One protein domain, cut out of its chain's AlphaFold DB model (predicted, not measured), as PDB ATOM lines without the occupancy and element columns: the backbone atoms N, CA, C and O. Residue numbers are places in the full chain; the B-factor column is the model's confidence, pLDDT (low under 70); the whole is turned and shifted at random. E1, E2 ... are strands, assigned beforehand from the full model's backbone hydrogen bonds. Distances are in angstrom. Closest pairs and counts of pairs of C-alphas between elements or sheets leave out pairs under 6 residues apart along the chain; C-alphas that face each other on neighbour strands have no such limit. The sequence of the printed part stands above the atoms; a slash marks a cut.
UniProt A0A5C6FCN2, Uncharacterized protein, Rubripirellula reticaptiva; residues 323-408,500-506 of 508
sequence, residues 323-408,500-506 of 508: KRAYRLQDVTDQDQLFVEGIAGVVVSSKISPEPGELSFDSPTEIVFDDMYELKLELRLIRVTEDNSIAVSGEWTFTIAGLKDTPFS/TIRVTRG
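AT A GLANCE: This is residues 323 to 408 and 500 to 506 of the 508 residues of an uncharacterized protein of Rubripirellula reticaptiva (UniProt A0A5C6FCN2). What shape do these atoms make? A long, strongly twisted sheet of five strands, E1, E6, E5, E4 and E3, turns toward its E3 end to a short two-strand ribbon, E2 with E7, which covers part of one face of it; the two form a loose, partly open sandwich. Beyond the end of E6 a loop, residues 398 to 404, lengthens the elongated outline of 42 by 25 by 23 A. What is it made of? The printed part has 93 residues with no named helix and seven named strands, E1 to E7 in chain order, 47 residues in all: the class is all strand, both sheets are antiparallel, and the whole is compact, with a radius of gyration of the C-alphas of 14.0 A.

HOW THE PARTS SIT: How is the larger sheet paired? E6, residues 388 to 397, and E5, residues 374 to 383, are a hairpin at 158 degrees, with N 379 and O 392 2.8 A apart; E1, residues 323 to 327, is the edge strand beside E6, with N 326 and O 391 at 2.8 A. What follows on the other side of E5? E4, residues 364 to 369, pairs there, N 366 to O 376 being 2.9 A, and the edge strand E3, residues 350 to 352, pairs with E4, N 352 to O 365 being 2.9 A; E3, E4, E5 and E6 form a meander, each strand the antiparallel neighbour of the one before. Where is the smaller sheet? E2, residues 336 to 343, and E7, residues 500 to 504, are antiparallel at 158 degrees, with N 338 and O 502 at 2.9 A. E2 and E4 are near each other, with 7 pairs of C-alphas within 10 A, while E2 is apart from E5 and E6.

IN THESE COORDINATES: Where do the strands begin and end? E1 begins at C-alpha 323, (14.594, 27.736, 18.275), and E7 ends at C-alpha 504, (14.131, 47.496, 2.015). Which are longest? E6 measures 29.4 A, E5 27.4 A and E2 20.3 A from first to last C-alpha; E6 ends at C-alpha 397, (4.918, 20.656, 13.461).

THE WHOLE: How far does it reach? The two C-alphas farthest apart, those of Gly 401 and Gly 506, are 43.9 A apart. Is anything cut out? Residues 409 to 499 are not printed, and C-alphas 408 and 500 are 23.5 A apart across the cut; the link from E3 to E4 is long, with 11 residues. Where is confidence low? Residues 344 to 349, 387, 396 to 407 and 506 have pLDDT under 70, against a mean of 75.8 for the printed part.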
ATOM      1  N   LYS A 323      14.522  26.271  18.350       74.94
ATOM      2  CA  LYS A 323      14.594  27.736  18.275       74.94
ATOM      3  C   LYS A 323      15.997  28.155  17.865       74.94
ATOM      4  O   LYS A 323      16.968  27.672  18.455       74.94
ATOM      5  N   ARG A 324      16.105  29.088  16.923       77.44
ATOM      6  CA  ARG A 324      17.381  29.674  16.505       77.44
ATOM      7  C   ARG A 324      17.217  31.142  16.165       77.44
ATOM      8  O   ARG A 324      16.242  31.518  15.536       77.44
ATOM      9  N   ALA A 325      18.189  31.956  16.557       79.25
ATOM     10  CA  ALA A 325      18.267  33.352  16.157       79.25
ATOM     11  C   ALA A 325      19.363  33.530  15.103       79.25
ATOM     12  O   ALA A 325      20.498  33.089  15.296       79.25
ATOM     13  N   TYR A 326      19.020  34.193  14.007       79.94
ATOM     14  CA  TYR A 326      19.913  34.549  12.916       79.94
ATOM     15  C   TYR A 326      20.154  36.053  12.973       79.94
ATOM     16  O   TYR A 326      19.234  36.847  12.783       79.94
ATOM     17  N   ARG A 327      21.383  36.455  13.295       79.38
ATOM     18  CA  ARG A 327      21.752  37.873  13.348       79.38
ATOM     19  C   ARG A 327      21.903  38.398  11.919       79.38
ATOM     20  O   ARG A 327      22.669  37.821  11.150       79.38
ATOM     21  N   LEU A 328      21.192  39.473  11.586       79.62
ATOM     22  CA  LEU A 328      21.339  40.160  10.305       79.62
ATOM     23  C   LEU A 328      22.373  41.277  10.472       79.62
ATOM     24  O   LEU A 328      22.306  42.050  11.428       79.62
ATOM     25  N   GLN A 329      23.367  41.322   9.586       76.75
ATOM     26  CA  GLN A 329      24.384  42.376   9.599       76.75
ATOM     27  C   GLN A 329      23.829  43.623   8.911       76.75
ATOM     28  O   GLN A 329      23.117  43.503   7.921       76.75
ATOM     29  N   ASP A 330      24.144  44.804   9.445       72.38
ATOM     30  CA  ASP A 330      23.792  46.101   8.848       72.38
ATOM     31  C   ASP A 330      22.282  46.347   8.626       72.38
ATOM     32  O   ASP A 330      21.896  47.116   7.742       72.38
ATOM     33  N   VAL A 331      21.429  45.728   9.455       80.19
ATOM     34  CA  VAL A 331      19.969  45.935   9.469       80.19
ATOM     35  C   VAL A 331      19.526  46.588  10.780       80.19
ATOM     36  O   VAL A 331      19.943  46.184  11.871       80.19
ATOM     37  N   THR A 332      18.661  47.593  10.666       79.94
ATOM     38  CA  THR A 332      18.175  48.440  11.763       79.94
ATOM     39  C   THR A 332      16.653  48.410  11.890       79.94
ATOM     40  O   THR A 332      15.949  48.003  10.972       79.94
ATOM     41  N   ASP A 333      16.126  48.907  13.015       78.81
ATOM     42  CA  ASP A 333      14.678  48.993  13.306       78.81
ATOM     43  C   ASP A 333      13.878  49.859  12.316       78.81
ATOM     44  O   ASP A 333      12.653  49.903  12.399       78.81
ATOM     45  N   GLN A 334      14.549  50.570  11.407       78.94
ATOM     46  CA  GLN A 334      13.917  51.395  10.376       78.94
ATOM     47  C   GLN A 334      13.808  50.697   9.014       78.94
ATOM     48  O   GLN A 334      13.173  51.235   8.108       78.94
ATOM     49  N   ASP A 335      14.415  49.520   8.862       83.56
ATOM     50  CA  ASP A 335      14.376  48.753   7.623       83.56
ATOM     51  C   ASP A 335      13.141  47.845   7.594       83.56
ATOM     52  O   ASP A 335      12.742  47.277   8.610       83.56
ATOM     53  N   GLN A 336      12.530  47.690   6.418       84.06
ATOM     54  CA  GLN A 336      11.425  46.749   6.222       84.06
ATOM     55  C   GLN A 336      11.966  45.413   5.722       84.06
ATOM     56  O   GLN A 336      12.710  45.374   4.740       84.06
ATOM     57  N   LEU A 337      11.581  44.317   6.375       84.62
ATOM     58  CA  LEU A 337      12.044  42.974   6.044       84.62
ATOM     59  C   LEU A 337      10.887  42.122   5.513       84.62
ATOM     60  O   LEU A 337       9.850  42.001   6.160       84.62
ATOM     61  N   PHE A 338      11.096  41.485   4.364       84.50
ATOM     62  CA  PHE A 338      10.124  40.596   3.729       84.50
ATOM     63  C   PHE A 338      10.764  39.247   3.428       84.50
ATOM     64  O   PHE A 338      11.846  39.183   2.847       84.50
ATOM     65  N   VAL A 339      10.093  38.159   3.791       84.12
ATOM     66  CA  VAL A 339      10.489  36.814   3.372       84.12
ATOM     67  C   VAL A 339      10.056  36.607   1.926       84.12
ATOM     68  O   VAL A 339       8.866  36.567   1.634       84.12
ATOM     69  N   GLU A 340      11.016  36.445   1.017       78.56
ATOM     70  CA  GLU A 340      10.716  36.149  -0.390       78.56
ATOM     71  C   GLU A 340      10.447  34.662  -0.628       78.56
ATOM     72  O   GLU A 340       9.709  34.299  -1.542       78.56
ATOM     73  N   GLY A 341      11.072  33.797   0.170       75.31
ATOM     74  CA  GLY A 341      11.007  32.358  -0.019       75.31
ATOM     75  C   GLY A 341      12.191  31.626   0.594       75.31
ATOM     76  O   GLY A 341      12.905  32.146   1.455       75.31
ATOM     77  N   ILE A 342      12.361  30.378   0.162       75.31
ATOM     78  CA  ILE A 342      13.442  29.501   0.601       75.31
ATOM     79  C   ILE A 342      14.095  28.913  -0.642       75.31
ATOM     80  O   ILE A 342      13.490  28.127  -1.373       75.31
ATOM     81  N   ALA A 343      15.332  29.321  -0.893       71.25
ATOM     82  CA  ALA A 343      16.140  28.796  -1.974       71.25
ATOM     83  C   ALA A 343      16.632  27.377  -1.641       71.25
ATOM     84  O   ALA A 343      16.778  26.992  -0.478       71.25
ATOM     85  N   GLY A 344      16.872  26.583  -2.687       64.19
ATOM     86  CA  GLY A 344      17.435  25.235  -2.560       64.19
ATOM     87  C   GLY A 344      16.437  24.135  -2.187       64.19
ATOM     88  O   GLY A 344      16.820  22.965  -2.137       64.19
ATOM     89  N   VAL A 345      15.155  24.460  -1.978       66.06
ATOM     90  CA  VAL A 345      14.133  23.466  -1.618       66.06
ATOM     91  C   VAL A 345      12.872  23.654  -2.463       66.06
ATOM     92  O   VAL A 345      12.295  24.735  -2.514       66.06
ATOM     93  N   VAL A 346      12.429  22.589  -3.138       56.25
ATOM     94  CA  VAL A 346      11.155  22.579  -3.877       56.25
ATOM     95  C   VAL A 346      10.049  22.270  -2.877       56.25
ATOM     96  O   VAL A 346       9.684  21.114  -2.674       56.25
ATOM     97  N   VAL A 347       9.563  23.303  -2.203       58.19
ATOM     98  CA  VAL A 347       8.465  23.190  -1.244       58.19
ATOM     99  C   VAL A 347       7.353  24.124  -1.680       58.19
ATOM    100  O   VAL A 347       7.621  25.261  -2.061       58.19
ATOM    101  N   SER A 348       6.101  23.673  -1.611       56.59
ATOM    102  CA  SER A 348       4.958  24.583  -1.672       56.59
ATOM    103  C   SER A 348       4.912  25.369  -0.361       56.59
ATOM    104  O   SER A 348       4.197  24.996   0.567       56.59
ATOM    105  N   SER A 349       5.735  26.407  -0.241       66.69
ATOM    106  CA  SER A 349       5.761  27.226   0.963       66.69
ATOM    107  C   SER A 349       4.596  28.208   0.946       66.69
ATOM    108  O   SER A 349       4.569  29.108   0.107       66.69
ATOM    109  N   LYS A 350       3.642  28.058   1.869       76.31
ATOM    110  CA  LYS A 350       2.661  29.117   2.151       76.31
ATOM    111  C   LYS A 350       3.270  30.051   3.187       76.31
ATOM    112  O   LYS A 350       3.679  29.581   4.248       76.31
ATOM    113  N   ILE A 351       3.345  31.338   2.865       81.25
ATOM    114  CA  ILE A 351       3.871  32.376   3.753       81.25
ATOM    115  C   ILE A 351       2.688  33.207   4.250       81.25
ATOM    116  O   ILE A 351       1.861  33.640   3.452       81.25
ATOM    117  N   SER A 352       2.597  33.418   5.559       79.25
ATOM    118  CA  SER A 352       1.539  34.215   6.183       79.25
ATOM    119  C   SER A 352       2.134  35.191   7.201       79.25
ATOM    120  O   SER A 352       2.923  34.753   8.039       79.25
ATOM    121  N   PRO A 353       1.770  36.487   7.186       76.69
ATOM    122  CA  PRO A 353       0.864  37.148   6.236       76.69
ATOM    123  C   PRO A 353       1.514  37.339   4.856       76.69
ATOM    124  O   PRO A 353       2.725  37.481   4.790       76.69
ATOM    125  N   GLU A 354       0.749  37.394   3.760       76.12
ATOM    126  CA  GLU A 354       1.268  37.831   2.449       76.12
ATOM    127  C   GLU A 354       1.467  39.361   2.468       76.12
ATOM    128  O   GLU A 354       0.533  40.068   2.855       76.12
ATOM    129  N   PRO A 355       2.644  39.912   2.093       74.81
ATOM    130  CA  PRO A 355       3.712  39.324   1.270       74.81
ATOM    131  C   PRO A 355       4.926  38.755   2.044       74.81
ATOM    132  O   PRO A 355       6.027  38.708   1.508       74.81
ATOM    133  N   GLY A 356       4.761  38.343   3.299       77.38
ATOM    134  CA  GLY A 356       5.818  37.763   4.136       77.38
ATOM    135  C   GLY A 356       6.540  38.778   5.015       77.38
ATOM    136  O   GLY A 356       7.718  38.594   5.313       77.38
ATOM    137  N   GLU A 357       5.867  39.866   5.395       84.00
ATOM    138  CA  GLU A 357       6.444  40.917   6.239       84.00
ATOM    139  C   GLU A 357       6.846  40.363   7.612       84.00
ATOM    140  O   GLU A 357       6.043  39.727   8.300       84.00
ATOM    141  N   LEU A 358       8.099  40.611   7.999       81.69
ATOM    142  CA  LEU A 358       8.637  40.286   9.316       81.69
ATOM    143  C   LEU A 358       8.402  41.463  10.261       81.69
ATOM    144  O   LEU A 358       8.812  42.588   9.984       81.69
ATOM    145  N   SER A 359       7.790  41.186  11.410       80.69
ATOM    146  CA  SER A 359       7.472  42.188  12.427       80.69
ATOM    147  C   SER A 359       8.002  41.783  13.805       80.69
ATOM    148  O   SER A 359       8.291  40.614  14.081       80.69
ATOM    149  N   PHE A 360       8.141  42.775  14.685       78.81
ATOM    150  CA  PHE A 360       8.396  42.562  16.110       78.81
ATOM    151  C   PHE A 360       7.136  42.097  16.854       78.81
ATOM    152  O   PHE A 360       7.237  41.368  17.842       78.81
ATOM    153  N   ASP A 361       5.955  42.496  16.371       78.38
ATOM    154  CA  ASP A 361       4.682  42.293  17.070       78.38
ATOM    155  C   ASP A 361       3.956  41.018  16.618       78.38
ATOM    156  O   ASP A 361       3.232  40.397  17.401       78.38
ATOM    157  N   SER A 362       4.175  40.587  15.372       79.81
ATOM    158  CA  SER A 362       3.518  39.419  14.777       79.81
ATOM    159  C   SER A 362       4.522  38.437  14.171       79.81
ATOM    160  O   SER A 362       5.466  38.875  13.509       79.81
ATOM    161  N   PRO A 363       4.331  37.118  14.364       84.62
ATOM    162  CA  PRO A 363       5.141  36.121  13.681       84.62
ATOM    163  C   PRO A 363       4.790  36.051  12.191       84.62
ATOM    164  O   PRO A 363       3.634  36.235  11.811       84.62
ATOM    165  N   THR A 364       5.785  35.722  11.376       83.56
ATOM    166  CA  THR A 364       5.607  35.302   9.984       83.56
ATOM    167  C   THR A 364       5.711  33.784   9.937       83.56
ATOM    168  O   THR A 364       6.718  33.213  10.352       83.56
ATOM    169  N   GLU A 365       4.673  33.118   9.453       84.81
ATOM    170  CA  GLU A 365       4.593  31.662   9.381       84.81
ATOM    171  C   GLU A 365       4.945  31.177   7.977       84.81
ATOM    172  O   GLU A 365       4.423  31.689   6.985       84.81
ATOM    173  N   ILE A 366       5.801  30.159   7.897       83.19
ATOM    174  CA  ILE A 366       6.128  29.454   6.654       83.19
ATOM    175  C   ILE A 366       5.724  27.991   6.811       83.19
ATOM    176  O   ILE A 366       6.296  27.278   7.636       83.19
ATOM    177  N   VAL A 367       4.753  27.533   6.021       82.56
ATOM    178  CA  VAL A 367       4.294  26.134   6.005       82.56
ATOM    179  C   VAL A 367       5.040  25.367   4.919       82.56
ATOM    180  O   VAL A 367       4.950  25.731   3.754       82.56
ATOM    181  N   PHE A 368       5.744  24.299   5.284       77.69
ATOM    182  CA  PHE A 368       6.550  23.465   4.383       77.69
ATOM    183  C   PHE A 368       5.844  22.187   3.941       77.69
ATOM    184  O   PHE A 368       6.216  21.565   2.952       77.69
ATOM    185  N   ASP A 369       4.870  21.724   4.706       74.69
ATOM    186  CA  ASP A 369       4.215  20.459   4.423       74.69
ATOM    187  C   ASP A 369       2.767  20.561   4.871       74.69
ATOM    188  O   ASP A 369       2.511  20.751   6.054       74.69
ATOM    189  N   ASP A 370       1.828  20.467   3.933       71.88
ATOM    190  CA  ASP A 370       0.397  20.548   4.241       71.88
ATOM    191  C   ASP A 370      -0.102  19.289   4.980       71.88
ATOM    192  O   ASP A 370      -1.095  19.351   5.698       71.88
ATOM    193  N   MET A 371       0.567  18.141   4.818       72.19
ATOM    194  CA  MET A 371       0.143  16.866   5.407       72.19
ATOM    195  C   MET A 371       0.558  16.751   6.878       72.19
ATOM    196  O   MET A 371      -0.214  16.267   7.708       72.19
ATOM    197  N   TYR A 372       1.777  17.186   7.198       72.31
ATOM    198  CA  TYR A 372       2.347  17.155   8.549       72.31
ATOM    199  C   TYR A 372       2.421  18.537   9.210       72.31
ATOM    200  O   TYR A 372       3.033  18.662  10.276       72.31
ATOM    201  N   GLU A 373       1.843  19.554   8.561       76.69
ATOM    202  CA  GLU A 373       1.829  20.958   8.983       76.69
ATOM    203  C   GLU A 373       3.183  21.404   9.551       76.69
ATOM    204  O   GLU A 373       3.265  21.994  10.629       76.69
ATOM    205  N   LEU A 374       4.275  21.066   8.856       80.69
ATOM    206  CA  LEU A 374       5.609  21.501   9.260       80.69
ATOM    207  C   LEU A 374       5.691  23.012   9.053       80.69
ATOM    208  O   LEU A 374       5.584  23.481   7.921       80.69
ATOM    209  N   LYS A 375       5.869  23.762  10.137       82.62
ATOM    210  CA  LYS A 375       5.819  25.223  10.176       82.62
ATOM    211  C   LYS A 375       7.123  25.795  10.730       82.62
ATOM    212  O   LYS A 375       7.733  25.238  11.643       82.62
ATOM    213  N   LEU A 376       7.534  26.933  10.185       82.75
ATOM    214  CA  LEU A 376       8.567  27.794  10.751       82.75
ATOM    215  C   LEU A 376       7.929  29.131  11.101       82.75
ATOM    216  O   LEU A 376       7.485  29.857  10.215       82.75
ATOM    217  N   GLU A 377       7.897  29.449  12.388       83.94
ATOM    218  CA  GLU A 377       7.483  30.757  12.883       83.94
ATOM    219  C   GLU A 377       8.708  31.663  12.995       83.94
ATOM    220  O   GLU A 377       9.629  31.390  13.767       83.94
ATOM    221  N   LEU A 378       8.725  32.754  12.236       84.38
ATOM    222  CA  LEU A 378       9.775  33.763  12.260       84.38
ATOM    223  C   LEU A 378       9.309  34.995  13.039       84.38
ATOM    224  O   LEU A 378       8.192  35.468  12.857       84.38
ATOM    225  N   ARG A 379      10.169  35.543  13.897       84.81
ATOM    226  CA  ARG A 379       9.929  36.786  14.649       84.81
ATOM    227  C   ARG A 379      11.169  37.662  14.634       84.81
ATOM    228  O   ARG A 379      12.283  37.148  14.761       84.81
ATOM    229  N   LEU A 380      10.991  38.978  14.560       84.75
ATOM    230  CA  LEU A 380      12.097  39.906  14.789       84.75
ATOM    231  C   LEU A 380      12.365  40.051  16.286       84.75
ATOM    232  O   LEU A 380      11.449  40.199  17.094       84.75
ATOM    233  N   ILE A 381      13.641  40.024  16.657       84.25
ATOM    234  CA  ILE A 381      14.103  40.278  18.018       84.25
ATOM    235  C   ILE A 381      15.201  41.341  18.005       84.25
ATOM    236  O   ILE A 381      16.056  41.373  17.118       84.25
ATOM    237  N   ARG A 382      15.187  42.212  19.017       82.25
ATOM    238  CA  ARG A 382      16.253  43.195  19.232       82.25
ATOM    239  C   ARG A 382      17.385  42.553  20.011       82.25
ATOM    240  O   ARG A 382      17.152  41.925  21.044       82.25
ATOM    241  N   VAL A 383      18.608  42.731  19.534       79.94
ATOM    242  CA  VAL A 383      19.800  42.244  20.221       79.94
ATOM    243  C   VAL A 383      20.365  43.371  21.078       79.94
ATOM    244  O   VAL A 383      20.887  44.359  20.569       79.94
ATOM    245  N   THR A 384      20.241  43.217  22.395       71.38
ATOM    246  CA  THR A 384      20.500  44.267  23.393       71.38
ATOM    247  C   THR A 384      21.952  44.747  23.444       71.38
ATOM    248  O   THR A 384      22.203  45.842  23.933       71.38
ATOM    249  N   GLU A 385      22.901  43.933  22.980       71.31
ATOM    250  CA  GLU A 385      24.340  44.226  23.063       71.31
ATOM    251  C   GLU A 385      24.794  45.253  22.015       71.31
ATOM    252  O   GLU A 385      25.548  46.161  22.353       71.31
ATOM    253  N   ASP A 386      24.271  45.166  20.786       71.88
ATOM    254  CA  ASP A 386      24.784  45.922  19.630       71.88
ATOM    255  C   ASP A 386      23.705  46.775  18.927       71.88
ATOM    256  O   ASP A 386      23.957  47.361  17.876       71.88
ATOM    257  N   ASN A 387      22.479  46.825  19.472       67.88
ATOM    258  CA  ASN A 387      21.300  47.449  18.846       67.88
ATOM    259  C   ASN A 387      21.008  46.933  17.415       67.88
ATOM    260  O   ASN A 387      20.405  47.629  16.602       67.88
ATOM    261  N   SER A 388      21.458  45.710  17.112       75.81
ATOM    262  CA  SER A 388      21.218  45.009  15.848       75.81
ATOM    263  C   SER A 388      19.920  44.200  15.895       75.81
ATOM    264  O   SER A 388      19.510  43.744  16.969       75.81
ATOM    265  N   ILE A 389      19.331  43.921  14.734       78.62
ATOM    266  CA  ILE A 389      18.183  43.014  14.610       78.62
ATOM    267  C   ILE A 389      18.650  41.572  14.384       78.62
ATOM    268  O   ILE A 389      19.588  41.301  13.631       78.62
ATOM    269  N   ALA A 390      17.962  40.620  15.014       80.06
ATOM    270  CA  ALA A 390      18.039  39.213  14.647       80.06
ATOM    271  C   ALA A 390      16.648  38.663  14.309       80.06
ATOM    272  O   ALA A 390      15.635  39.093  14.858       80.06
ATOM    273  N   VAL A 391      16.611  37.683  13.413       79.38
ATOM    274  CA  VAL A 391      15.409  36.914  13.085       79.38
ATOM    275  C   VAL A 391      15.441  35.641  13.918       79.38
ATOM    276  O   VAL A 391      16.328  34.808  13.752       79.38
ATOM    277  N   SER A 392      14.499  35.484  14.838       78.75
ATOM    278  CA  SER A 392      14.298  34.241  15.578       78.75
ATOM    279  C   SER A 392      13.342  33.339  14.808       78.75
ATOM    280  O   SER A 392      12.197  33.720  14.596       78.75
ATOM    281  N   GLY A 393      13.790  32.147  14.433       78.81
ATOM    282  CA  GLY A 393      12.957  31.084  13.884       78.81
ATOM    283  C   GLY A 393      12.660  30.006  14.921       78.81
ATOM    284  O   GLY A 393      13.570  29.538  15.612       78.81
ATOM    285  N   GLU A 394      11.398  29.606  15.026       79.38
ATOM    286  CA  GLU A 394      10.938  28.467  15.817       79.38
ATOM    287  C   GLU A 394      10.246  27.438  14.921       79.38
ATOM    288  O   GLU A 394       9.279  27.745  14.230       79.38
ATOM    289  N   TRP A 395      10.756  26.206  14.933       75.69
ATOM    290  CA  TRP A 395      10.186  25.101  14.169       75.69
ATOM    291  C   TRP A 395       9.081  24.414  14.972       75.69
ATOM    292  O   TRP A 395       9.318  23.864  16.059       75.69
ATOM    293  N   THR A 396       7.886  24.371  14.400       69.88
ATOM    294  CA  THR A 396       6.729  23.657  14.940       69.88
ATOM    295  C   THR A 396       6.219  22.659  13.908       69.88
ATOM    296  O   THR A 396       6.450  22.784  12.708       69.88
ATOM    297  N   PHE A 397       5.592  21.581  14.366       65.56
ATOM    298  CA  PHE A 397       4.918  20.656  13.461       65.56
ATOM    299  C   PHE A 397       3.674  20.090  14.126       65.56
ATOM    300  O   PHE A 397       3.656  19.859  15.348       65.56
ATOM    301  N   THR A 398       2.663  19.833  13.304       61.53
ATOM    302  CA  THR A 398       1.345  19.418  13.774       61.53
ATOM    303  C   THR A 398       0.918  18.175  13.018       61.53
ATOM    304  O   THR A 398       0.613  18.179  11.833       61.53
ATOM    305  N   ILE A 399       0.908  17.053  13.728       59.09
ATOM    306  CA  ILE A 399       0.365  15.808  13.192       59.09
ATOM    307  C   ILE A 399      -1.150  15.904  13.328       59.09
ATOM    308  O   ILE A 399      -1.623  16.199  14.427       59.09
ATOM    309  N   ALA A 400      -1.899  15.616  12.261       51.34
ATOM    310  CA  ALA A 400      -3.361  15.599  12.270       51.34
ATOM    311  C   ALA A 400      -3.926  14.968  13.566       51.34
ATOM    312  O   ALA A 400      -3.778  13.770  13.814       51.34
ATOM    313  N   GLY A 401      -4.543  15.797  14.420       48.72
ATOM    314  CA  GLY A 401      -5.154  15.386  15.694       48.72
ATOM    315  C   GLY A 401      -4.309  15.563  16.968       48.72
ATOM    316  O   GLY A 401      -4.816  15.290  18.057       48.72
ATOM    317  N   LEU A 402      -3.061  16.037  16.887       52.09
ATOM    318  CA  LEU A 402      -2.255  16.450  18.046       52.09
ATOM    319  C   LEU A 402      -2.069  17.973  18.076       52.09
ATOM    320  O   LEU A 402      -2.008  18.611  17.037       52.09
ATOM    321  N   LYS A 403      -1.964  18.551  19.283       63.78
ATOM    322  CA  LYS A 403      -1.626  19.975  19.468       63.78
ATOM    323  C   LYS A 403      -0.230  20.283  18.924       63.78
ATOM    324  O   LYS A 403       0.633  19.405  18.978       63.78
ATOM    325  N   ASP A 404      -0.016  21.534  18.518       65.25
ATOM    326  CA  ASP A 404       1.285  22.061  18.097       65.25
ATOM    327  C   ASP A 404       2.356  21.691  19.120       65.25
ATOM    328  O   ASP A 404       2.222  21.932  20.327       65.25
ATOM    329  N   THR A 405       3.415  21.046  18.645       64.81
ATOM    330  CA  THR A 405       4.545  20.708  19.503       64.81
ATOM    331  C   THR A 405       5.855  21.168  18.892       64.81
ATOM    332  O   THR A 405       5.984  21.165  17.666       64.81
ATOM    333  N   PRO A 406       6.845  21.525  19.732       69.00
ATOM    334  CA  PRO A 406       8.162  21.884  19.237       69.00
ATOM    335  C   PRO A 406       8.749  20.717  18.445       69.00
ATOM    336  O   PRO A 406       8.670  19.546  18.856       69.00
ATOM    337  N   PHE A 407       9.324  21.055  17.299       69.94
ATOM    338  CA  PHE A 407       9.941  20.098  16.401       69.94
ATOM    339  C   PHE A 407      11.170  19.429  17.035       69.94
ATOM    340  O   PHE A 407      11.939  20.045  17.774       69.94
ATOM    341  N   SER A 408      11.365  18.134  16.757       70.94
ATOM    342  CA  SER A 408      12.603  17.421  17.089       70.94
ATOM    343  C   SER A 408      12.814  16.221  16.171       70.94
ATOM    344  O   SER A 408      11.950  15.345  16.066       70.94
ATOM    345  N   THR A 500      15.542  33.368   2.130       84.69
ATOM    346  CA  THR A 500      15.836  34.622   1.429       84.69
ATOM    347  C   THR A 500      14.968  35.747   1.977       84.69
ATOM    348  O   THR A 500      13.738  35.716   1.863       84.69
ATOM    349  N   ILE A 501      15.613  36.745   2.577       85.25
ATOM    350  CA  ILE A 501      14.959  37.905   3.183       85.25
ATOM    351  C   ILE A 501      15.333  39.148   2.381       85.25
ATOM    352  O   ILE A 501      16.505  39.514   2.304       85.25
ATOM    353  N   ARG A 502      14.337  39.824   1.812       86.38
ATOM    354  CA  ARG A 502      14.499  41.145   1.208       86.38
ATOM    355  C   ARG A 502      14.464  42.203   2.302       86.38
ATOM    356  O   ARG A 502      13.484  42.309   3.034       86.38
ATOM    357  N   VAL A 503      15.503  43.020   2.362       87.12
ATOM    358  CA  VAL A 503      15.601  44.191   3.228       87.12
ATOM    359  C   VAL A 503      15.426  45.432   2.369       87.12
ATOM    360  O   VAL A 503      16.217  45.691   1.465       87.12
ATOM    361  N   THR A 504      14.385  46.204   2.651       85.56
ATOM    362  CA  THR A 504      14.131  47.496   2.015       85.56
ATOM    363  C   THR A 504      14.541  48.591   2.986       85.56
ATOM    364  O   THR A 504      13.894  48.779   4.018       85.56
ATOM    365  N   ARG A 505      15.623  49.309   2.666       84.00
ATOM    366  CA  ARG A 505      16.101  50.403   3.517       84.00
ATOM    367  C   ARG A 505      15.179  51.610   3.402       84.00
ATOM    368  O   ARG A 505      14.951  52.107   2.297       84.00
ATOM    369  N   GLY A 506      14.665  52.087   4.535       65.62
ATOM    370  CA  GLY A 506      13.911  53.337   4.589       65.62
ATOM    371  C   GLY A 506      14.776  54.502   4.100       65.62
ATOM    372  O   GLY A 506      15.970  54.560   4.401       65.62
TER     373      GLY A 506